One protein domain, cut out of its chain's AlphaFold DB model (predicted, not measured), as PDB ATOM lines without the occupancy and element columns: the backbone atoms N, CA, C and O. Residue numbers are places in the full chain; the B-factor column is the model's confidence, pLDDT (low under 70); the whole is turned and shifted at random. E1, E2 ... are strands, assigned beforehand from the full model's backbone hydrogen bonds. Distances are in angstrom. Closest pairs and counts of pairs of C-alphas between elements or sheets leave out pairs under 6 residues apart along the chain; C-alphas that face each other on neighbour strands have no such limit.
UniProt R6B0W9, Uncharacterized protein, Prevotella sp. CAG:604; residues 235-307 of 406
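AT A GLANCE: This is residues 235 to 307 of the 406 residues of an uncharacterized protein of Prevotella sp. CAG:604 (UniProt R6B0W9). A twisted wall of four strands, E2 to E5, has the winding stretch 241 to 265 over one face, with E1 beyond it; the other face is bare. The printed part has 73 residues, no named helix and five named strands, E1 to E5 along the chain. The antiparallel sheet, E2 E3 E4 E5, is a meander, each strand pairing with the one before. The class is all strand, though 33 residues are in named elements; the whole is compact, radius of gyration of the C-alphas 11.7 A, spanning 34 by 25 by 19 A.

IN THESE COORDINATES: Find C-alpha 238 at (72.818, 39.918, 145.542), where E1, residues 238 to 240, begins its 6.5 A. Then come E2, 266 to 272, 20.2 A; E3, 277 to 284, 23.1 A; E4, 287 to 295, 24.9 A; and E5, 301 to 306, 13.6 A, ending at C-alpha 306 (73.637, 29.503, 145.950).

HOW THE PARTS SIT: Look for three hairpins: E2 and E3, N 268 to O 281 2.9 A; E3 and E4, N 280 to O 292 2.8 A; E4 and E5, N 305 to O 291 2.8 A. E1 pairs with no named strand.

THE WHOLE: The C-alphas farthest apart, Lys 236 and Leu 274, are 36.3 A apart. The link E1 to E2 is long. The printed part has no cut, and no printed residue is under 70 in pLDDT.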
ATOM      1  N   SER A 235      65.134  38.509 148.109       91.56
ATOM      2  CA  SER A 235      65.155  39.142 146.781       91.56
ATOM      3  C   SER A 235      66.085  40.355 146.696       91.56
ATOM      4  O   SER A 235      66.454  40.777 145.602       91.56
ATOM      5  N   LYS A 236      66.478  40.907 147.851       92.62
ATOM      6  CA  LYS A 236      67.454  41.997 147.971       92.62
ATOM      7  C   LYS A 236      68.882  41.503 148.187       92.62
ATOM      8  O   LYS A 236      69.796  42.323 148.218       92.62
ATOM      9  N   VAL A 237      69.078  40.198 148.366       94.25
ATOM     10  CA  VAL A 237      70.410  39.609 148.489       94.25
ATOM     11  C   VAL A 237      70.965  39.395 147.086       94.25
ATOM     12  O   VAL A 237      70.400  38.648 146.285       94.25
ATOM     13  N   GLU A 238      72.083  40.055 146.798       94.31
ATOM     14  CA  GLU A 238      72.818  39.918 145.542       94.31
ATOM     15  C   GLU A 238      74.197  39.322 145.840       94.31
ATOM     16  O   GLU A 238      75.004  39.898 146.574       94.31
ATOM     17  N   PHE A 239      74.448  38.139 145.288       96.69
ATOM     18  CA  PHE A 239      75.774  37.542 145.219       96.69
ATOM     19  C   PHE A 239      76.500  38.097 143.997       96.69
ATOM     20  O   PHE A 239      75.912  38.215 142.929       96.69
ATOM     21  N   SER A 240      77.783  38.406 144.142       95.56
ATOM     22  CA  SER A 240      78.692  38.563 142.999       95.56
ATOM     23  C   SER A 240      79.285  37.205 142.606       95.56
ATOM     24  O   SER A 240      79.121  36.241 143.357       95.56
ATOM     25  N   GLU A 241      80.066  37.124 141.520       91.81
ATOM     26  CA  GLU A 241      80.856  35.910 141.211       91.81
ATOM     27  C   GLU A 241      81.809  35.501 142.343       91.81
ATOM     28  O   GLU A 241      82.229  34.351 142.421       91.81
ATOM     29  N   LYS A 242      82.141  36.425 143.254       93.50
ATOM     30  CA  LYS A 242      83.001  36.157 144.412       93.50
ATOM     31  C   LYS A 242      82.224  35.818 145.681       93.50
ATOM     32  O   LYS A 242      82.842  35.432 146.666       93.50
ATOM     33  N   GLY A 243      80.903  35.972 145.700       94.81
ATOM     34  CA  GLY A 243      80.071  35.757 146.885       94.81
ATOM     35  C   GLY A 243      79.349  37.011 147.394       94.81
ATOM     36  O   GLY A 243      79.236  38.021 146.692       94.81
ATOM     37  N   CYS A 244      78.853  36.927 148.629       94.81
ATOM     38  CA  CYS A 244      78.146  37.973 149.368       94.81
ATOM     39  C   CYS A 244      78.561  37.915 150.844       94.81
ATOM     40  O   CYS A 244      78.394  36.881 151.493       94.81
ATOM     41  N   GLU A 245      79.102  39.004 151.396       92.56
ATOM     42  CA  GLU A 245      79.561  39.041 152.792       92.56
ATOM     43  C   GLU A 245      78.461  38.569 153.773       92.56
ATOM     44  O   GLU A 245      77.328  39.045 153.704       92.56
ATOM     45  N   PRO A 246      78.763  37.648 154.714       92.56
ATOM     46  CA  PRO A 246      80.098  37.200 155.108       92.56
ATOM     47  C   PRO A 246      80.687  36.031 154.295       92.56
ATOM     48  O   PRO A 246      81.795  35.601 154.623       92.56
ATOM     49  N   ILE A 247      79.969  35.506 153.299       96.38
ATOM     50  CA  ILE A 247      80.310  34.319 152.503       96.38
ATOM     51  C   ILE A 247      80.961  34.747 151.181       96.38
ATOM     52  O   ILE A 247      80.278  35.084 150.217       96.38
ATOM     53  N   VAL A 248      82.292  34.733 151.134       96.25
ATOM     54  CA  VAL A 248      83.069  35.197 149.976       96.25
ATOM     55  C   VAL A 248      84.183  34.199 149.678       96.25
ATOM     56  O   VAL A 248      84.860  33.745 150.600       96.25
ATOM     57  N   LEU A 249      84.374  33.865 148.404       96.00
ATOM     58  CA  LEU A 249      85.480  33.042 147.924       96.00
ATOM     59  C   LEU A 249      86.831  33.614 148.387       96.00
ATOM     60  O   LEU A 249      87.038  34.828 148.400       96.00
ATOM     61  N   GLY A 250      87.745  32.740 148.802       94.62
ATOM     62  CA  GLY A 250      89.093  33.087 149.268       94.62
ATOM     63  C   GLY A 250      89.143  33.639 150.696       94.62
ATOM     64  O   GLY A 250      90.208  33.871 151.274       94.62
ATOM     65  N   LYS A 251      87.982  33.855 151.323       95.12
ATOM     66  CA  LYS A 251      87.923  34.310 152.707       95.12
ATOM     67  C   LYS A 251      88.179  33.141 153.650       95.12
ATOM     68  O   LYS A 251      87.519  32.106 153.581       95.12
ATOM     69  N   LYS A 252      89.100  33.341 154.593       93.88
ATOM     70  CA  LYS A 252      89.376  32.382 155.669       93.88
ATOM     71  C   LYS A 252      88.353  32.524 156.785       93.88
ATOM     72  O   LYS A 252      88.223  33.598 157.375       93.88
ATOM     73  N   VAL A 253      87.639  31.448 157.096       82.88
ATOM     74  CA  VAL A 253      86.557  31.458 158.080       82.88
ATOM     75  C   VAL A 253      86.503  30.161 158.881       82.88
ATOM     76  O   VAL A 253      86.282  29.070 158.373       82.88
ATOM     77  N   ASN A 254      86.651  30.286 160.199       78.38
ATOM     78  CA  ASN A 254      86.485  29.147 161.104       78.38
ATOM     79  C   ASN A 254      85.035  29.004 161.596       78.38
ATOM     80  O   ASN A 254      84.590  27.888 161.890       78.38
ATOM     81  N   GLN A 255      84.313  30.123 161.710       80.19
ATOM     82  CA  GLN A 255      82.915  30.226 162.142       80.19
ATOM     83  C   GLN A 255      82.258  31.447 161.488       80.19
ATOM     84  O   GLN A 255      82.927  32.453 161.254       80.19
ATOM     85  N   PHE A 256      80.952  31.367 161.255       87.19
ATOM     86  CA  PHE A 256      80.141  32.475 160.755       87.19
ATOM     87  C   PHE A 256      79.329  33.105 161.896       87.19
ATOM     88  O   PHE A 256      79.169  32.480 162.950       87.19
ATOM     89  N   PRO A 257      78.804  34.332 161.713       85.38
ATOM     90  CA  PRO A 257      77.749  34.848 162.577       85.38
ATOM     91  C   PRO A 257      76.608  33.834 162.695       85.38
ATOM     92  O   PRO A 257      76.268  33.162 161.722       85.38
ATOM     93  N   SER A 258      76.002  33.722 163.878       80.75
ATOM     94  CA  SER A 258      74.869  32.811 164.087       80.75
ATOM     95  C   SER A 258      73.685  33.147 163.180       80.75
ATOM     96  O   SER A 258      72.992  32.239 162.744       80.75
ATOM     97  N   LYS A 259      73.503  34.433 162.856       87.00
ATOM     98  CA  LYS A 259      72.486  34.944 161.934       87.00
ATOM     99  C   LYS A 259      72.990  36.138 161.132       87.00
ATOM    100  O   LYS A 259      73.864  36.877 161.593       87.00
ATOM    101  N   CYS A 260      72.400  36.360 159.962       88.81
ATOM    102  CA  CYS A 260      72.658  37.524 159.119       88.81
ATOM    103  C   CYS A 260      71.330  38.099 158.614       88.81
ATOM    104  O   CYS A 260      70.624  37.470 157.824       88.81
ATOM    105  N   LYS A 261      70.981  39.299 159.096       84.94
ATOM    106  CA  LYS A 261      69.709  39.956 158.770       84.94
ATOM    107  C   LYS A 261      69.575  40.162 157.260       84.94
ATOM    108  O   LYS A 261      70.492  40.662 156.620       84.94
ATOM    109  N   GLY A 262      68.409  39.827 156.721       87.56
ATOM    110  CA  GLY A 262      68.116  39.885 155.293       87.56
ATOM    111  C   GLY A 262      68.546  38.644 154.514       87.56
ATOM    112  O   GLY A 262      68.152  38.527 153.361       87.56
ATOM    113  N   PHE A 263      69.316  37.724 155.113       90.50
ATOM    114  CA  PHE A 263      70.016  36.678 154.367       90.50
ATOM    115  C   PHE A 263      69.816  35.258 154.923       90.50
ATOM    116  O   PHE A 263      69.343  34.388 154.196       90.50
ATOM    117  N   TYR A 264      70.133  35.001 156.195       94.38
ATOM    118  CA  TYR A 264      69.902  33.694 156.827       94.38
ATOM    119  C   TYR A 264      69.614  33.819 158.325       94.38
ATOM    120  O   TYR A 264      70.073  34.738 159.006       94.38
ATOM    121  N   THR A 265      68.866  32.845 158.836       93.75
ATOM    122  CA  THR A 265      68.465  32.737 160.249       93.75
ATOM    123  C   THR A 265      69.458  31.929 161.074       93.75
ATOM    124  O   THR A 265      69.747  32.290 162.207       93.75
ATOM    125  N   HIS A 266      70.012  30.861 160.498       92.25
ATOM    126  CA  HIS A 266      70.965  29.984 161.166       92.25
ATOM    127  C   HIS A 266      71.805  29.202 160.148       92.25
ATOM    128  O   HIS A 266      71.534  29.223 158.945       92.25
ATOM    129  N   TYR A 267      72.829  28.495 160.629       94.19
ATOM    130  CA  TYR A 267      73.613  27.573 159.814       94.19
ATOM    131  C   TYR A 267      73.983  26.312 160.599       94.19
ATOM    132  O   TYR A 267      74.085  26.321 161.827       94.19
ATOM    133  N   ARG A 268      74.218  25.221 159.871       90.75
ATOM    134  CA  ARG A 268      74.785  23.969 160.388       90.75
ATOM    135  C   ARG A 268      76.121  23.711 159.709       90.75
ATOM    136  O   ARG A 268      76.363  24.212 158.613       90.75
ATOM    137  N   TRP A 269      76.992  22.941 160.348       92.31
ATOM    138  CA  TRP A 269      78.274  22.574 159.755       92.31
ATOM    139  C   TRP A 269      78.673  21.145 160.100       92.31
ATOM    140  O   TRP A 269      78.293  20.617 161.145       92.31
ATOM    141  N   ASN A 270      79.464  20.538 159.222       89.44
ATOM    142  CA  ASN A 270      80.101  19.246 159.439       89.44
ATOM    143  C   ASN A 270      81.537  19.262 158.879       89.44
ATOM    144  O   ASN A 270      81.969  20.241 158.269       89.44
ATOM    145  N   ILE A 271      82.296  18.204 159.155       88.50
ATOM    146  CA  ILE A 271      83.620  17.980 158.566       88.50
ATOM    147  C   ILE A 271      83.530  16.695 157.759       88.50
ATOM    148  O   ILE A 271      83.206  15.649 158.330       88.50
ATOM    149  N   ASP A 272      83.859  16.777 156.477       85.12
ATOM    150  CA  ASP A 272      84.097  15.611 155.644       85.12
ATOM    151  C   ASP A 272      85.602  15.328 155.613       85.12
ATOM    152  O   ASP A 272      86.427  16.114 155.150       85.12
ATOM    153  N   LYS A 273      85.973  14.187 156.195       82.50
ATOM    154  CA  LYS A 273      87.373  13.770 156.301       82.50
ATOM    155  C   LYS A 273      87.910  13.180 155.001       82.50
ATOM    156  O   LYS A 273      89.125  13.099 154.874       82.50
ATOM    157  N   LEU A 274      87.043  12.714 154.101       83.56
ATOM    158  CA  LEU A 274      87.458  12.105 152.837       83.56
ATOM    159  C   LEU A 274      87.875  13.181 151.840       83.56
ATOM    160  O   LEU A 274      88.934  13.066 151.233       83.56
ATOM    161  N   SER A 275      87.075  14.239 151.730       80.56
ATOM    162  CA  SER A 275      87.374  15.409 150.901       80.56
ATOM    163  C   SER A 275      88.306  16.413 151.586       80.56
ATOM    164  O   SER A 275      88.787  17.333 150.935       80.56
ATOM    165  N   HIS A 276      88.577  16.249 152.887       87.62
ATOM    166  CA  HIS A 276      89.328  17.206 153.712       87.62
ATOM    167  C   HIS A 276      88.673  18.599 153.748       87.62
ATOM    168  O   HIS A 276      89.344  19.631 153.734       87.62
ATOM    169  N   THR A 277      87.341  18.629 153.839       89.75
ATOM    170  CA  THR A 277      86.546  19.861 153.794       89.75
ATOM    171  C   THR A 277      85.760  20.082 155.077       89.75
ATOM    172  O   THR A 277      85.364  19.160 155.798       89.75
ATOM    173  N   LYS A 278      85.502  21.353 155.373       93.56
ATOM    174  CA  LYS A 278      84.488  21.764 156.334       93.56
ATOM    175  C   LYS A 278      83.334  22.401 155.575       93.56
ATOM    176  O   LYS A 278      83.518  23.439 154.937       93.56
ATOM    177  N   ASN A 279      82.159  21.789 155.693       94.31
ATOM    178  CA  ASN A 279      80.973  22.194 154.953       94.31
ATOM    179  C   ASN A 279      80.018  22.958 155.867       94.31
ATOM    180  O   ASN A 279      79.761  22.545 157.003       94.31
ATOM    181  N   PHE A 280      79.467  24.056 155.363       95.88
ATOM    182  CA  PHE A 280      78.486  24.890 156.048       95.88
ATOM    183  C   PHE A 280      77.218  24.967 155.206       95.88
ATOM    184  O   PHE A 280      77.275  25.262 154.019       95.88
ATOM    185  N   THR A 281      76.063  24.728 155.820       97.19
ATOM    186  CA  THR A 281      74.756  24.889 155.168       97.19
ATOM    187  C   THR A 281      73.971  25.960 155.902       97.19
ATOM    188  O   THR A 281      73.763  25.854 157.112       97.19
ATOM    189  N   PHE A 282      73.573  26.998 155.177       97.12
ATOM    190  CA  PHE A 282      72.870  28.168 155.686       97.12
ATOM    191  C   PHE A 282      71.387  28.069 155.364       97.12
ATOM    192  O   PHE A 282      71.010  27.690 154.253       97.12
ATOM    193  N   PHE A 283      70.560  28.470 156.325       96.19
ATOM    194  CA  PHE A 283      69.113  28.329 156.260       96.19
ATOM    195  C   PHE A 283      68.403  29.654 156.530       96.19
ATOM    196  O   PHE A 283      68.745  30.394 157.461       96.19
ATOM    197  N   ASN A 284      67.361  29.934 155.755       96.25
ATOM    198  CA  ASN A 284      66.390  30.975 156.062       96.25
ATOM    199  C   ASN A 284      65.066  30.315 156.451       96.25
ATOM    200  O   ASN A 284      64.304  29.893 155.584       96.25
ATOM    201  N   GLY A 285      64.813  30.193 157.753       93.56
ATOM    202  CA  GLY A 285      63.772  29.300 158.240       93.56
ATOM    203  C   GLY A 285      64.193  27.860 157.994       93.56
ATOM    204  O   GLY A 285      65.311  27.481 158.323       93.56
ATOM    205  N   THR A 286      63.321  27.073 157.384       92.62
ATOM    206  CA  THR A 286      63.620  25.681 156.999       92.62
ATOM    207  C   THR A 286      64.248  25.546 155.606       92.62
ATOM    208  O   THR A 286      64.796  24.492 155.284       92.62
ATOM    209  N   ASP A 287      64.243  26.617 154.806       94.12
ATOM    210  CA  ASP A 287      64.769  26.608 153.441       94.12
ATOM    211  C   ASP A 287      66.300  26.739 153.434       94.12
ATOM    212  O   ASP A 287      66.859  27.705 153.967       94.12
ATOM    213  N   THR A 288      66.990  25.815 152.761       96.31
ATOM    214  CA  THR A 288      68.420  25.961 152.450       96.31
ATOM    215  C   THR A 288      68.618  27.125 151.484       96.31
ATOM    216  O   THR A 288      68.036  27.148 150.399       96.31
ATOM    217  N   VAL A 289      69.473  28.084 151.846       96.50
ATOM    218  CA  VAL A 289      69.773  29.238 150.983       96.50
ATOM    219  C   VAL A 289      71.132  29.146 150.313       96.50
ATOM    220  O   VAL A 289      71.239  29.469 149.130       96.50
ATOM    221  N   VAL A 290      72.153  28.703 151.048       97.69
ATOM    222  CA  VAL A 290      73.537  28.620 150.572       97.69
ATOM    223  C   VAL A 290      74.233  27.421 151.211       97.69
ATOM    224  O   VAL A 290      74.079  27.184 152.409       97.69
ATOM    225  N   HIS A 291      75.033  26.700 150.432       97.44
ATOM    226  CA  HIS A 291      76.010  25.734 150.927       97.44
ATOM    227  C   HIS A 291      77.426  26.237 150.637       97.44
ATOM    228  O   HIS A 291      77.654  26.905 149.633       97.44
ATOM    229  N   VAL A 292      78.376  25.971 151.526       96.88
ATOM    230  CA  VAL A 292      79.752  26.466 151.419       96.88
ATOM    231  C   VAL A 292      80.716  25.362 151.791       96.88
ATOM    232  O   VAL A 292      80.569  24.752 152.851       96.88
ATOM    233  N   GLU A 293      81.744  25.186 150.973       94.94
ATOM    234  CA  GLU A 293      82.874  24.320 151.270       94.94
ATOM    235  C   GLU A 293      84.114  25.170 151.541       94.94
ATOM    236  O   GLU A 293      84.431  26.124 150.820       94.94
ATOM    237  N   SER A 294      84.814  24.818 152.615       94.38
ATOM    238  CA  SER A 294      86.107  25.398 152.964       94.38
ATOM    239  C   SER A 294      87.142  24.306 153.182       94.38
ATOM    240  O   SER A 294      86.808  23.231 153.692       94.38
ATOM    241  N   ASP A 295      88.390  24.582 152.816       91.88
ATOM    242  CA  ASP A 295      89.493  23.652 153.054       91.88
ATOM    243  C   ASP A 295      89.748  23.520 154.560       91.88
ATOM    244  O   ASP A 295      89.821  24.510 155.296       91.88
ATOM    245  N   LEU A 296      89.876  22.284 155.044       88.00
ATOM    246  CA  LEU A 296      90.000  22.024 156.475       88.00
ATOM    247  C   LEU A 296      91.334  22.532 157.060       88.00
ATOM    248  O   LEU A 296      91.392  22.809 158.261       88.00
ATOM    249  N   SER A 297      92.393  22.667 156.252       87.31
ATOM    250  CA  SER A 297      93.706  23.152 156.703       87.31
ATOM    251  C   SER A 297      93.786  24.678 156.729       87.31
ATOM    252  O   SER A 297      94.250  25.260 157.709       87.31
ATOM    253  N   SER A 298      93.381  25.333 155.641       90.06
ATOM    254  CA  SER A 298      93.519  26.777 155.440       90.06
ATOM    255  C   SER A 298      92.315  27.571 155.952       90.06
ATOM    256  O   SER A 298      92.439  28.783 156.166       90.06
ATOM    257  N   ALA A 299      91.180  26.893 156.174       90.56
ATOM    258  CA  ALA A 299      89.863  27.465 156.456       90.56
ATOM    259  C   ALA A 299      89.339  28.392 155.345       90.56
ATOM    260  O   ALA A 299      88.442  29.200 155.582       90.56
ATOM    261  N   GLU A 300      89.921  28.323 154.150       95.56
ATOM    262  CA  GLU A 300      89.577  29.171 153.015       95.56
ATOM    263  C   GLU A 300      88.346  28.637 152.290       95.56
ATOM    264  O   GLU A 300      88.285  27.455 151.956       95.56
ATOM    265  N   ILE A 301      87.355  29.505 152.065       96.38
ATOM    266  CA  ILE A 301      86.191  29.171 151.242       96.38
ATOM    267  C   ILE A 301      86.647  29.046 149.791       96.38
ATOM    268  O   ILE A 301      87.035  30.048 149.190       96.38
ATOM    269  N   TYR A 302      86.532  27.854 149.215       93.75
ATOM    270  CA  TYR A 302      86.856  27.631 147.806       93.75
ATOM    271  C   TYR A 302      85.616  27.354 146.951       93.75
ATOM    272  O   TYR A 302      85.689  27.524 145.738       93.75
ATOM    273  N   LYS A 303      84.469  26.998 147.555       94.44
ATOM    274  CA  LYS A 303      83.226  26.719 146.821       94.44
ATOM    275  C   LYS A 303      81.987  27.219 147.555       94.44
ATOM    276  O   LYS A 303      81.853  27.049 148.767       94.44
ATOM    277  N   ILE A 304      81.068  27.831 146.817       97.56
ATOM    278  CA  ILE A 304      79.788  28.349 147.303       97.56
ATOM    279  C   ILE A 304      78.693  27.871 146.354       97.56
ATOM    280  O   ILE A 304      78.778  28.079 145.151       97.56
ATOM    281  N   PHE A 305      77.630  27.297 146.895       97.25
ATOM    282  CA  PHE A 305      76.438  26.901 146.160       97.25
ATOM    283  C   PHE A 305      75.301  27.815 146.599       97.25
ATOM    284  O   PHE A 305      74.878  27.776 147.755       97.25
ATOM    285  N   VAL A 306      74.803  28.652 145.696       97.62
ATOM    286  CA  VAL A 306      73.637  29.503 145.950       97.62
ATOM    287  C   VAL A 306      72.388  28.728 145.539       97.62
ATOM    288  O   VAL A 306      72.092  28.597 144.352       97.62
ATOM    289  N   CYS A 307      71.678  28.180 146.527       97.12
ATOM    290  CA  CYS A 307      70.572  27.233 146.334       97.12
ATOM    291  C   CYS A 307      69.194  27.911 146.293       97.12
ATOM    292  O   CYS A 307      68.238  27.352 145.765       97.12
TER     293      CYS A 307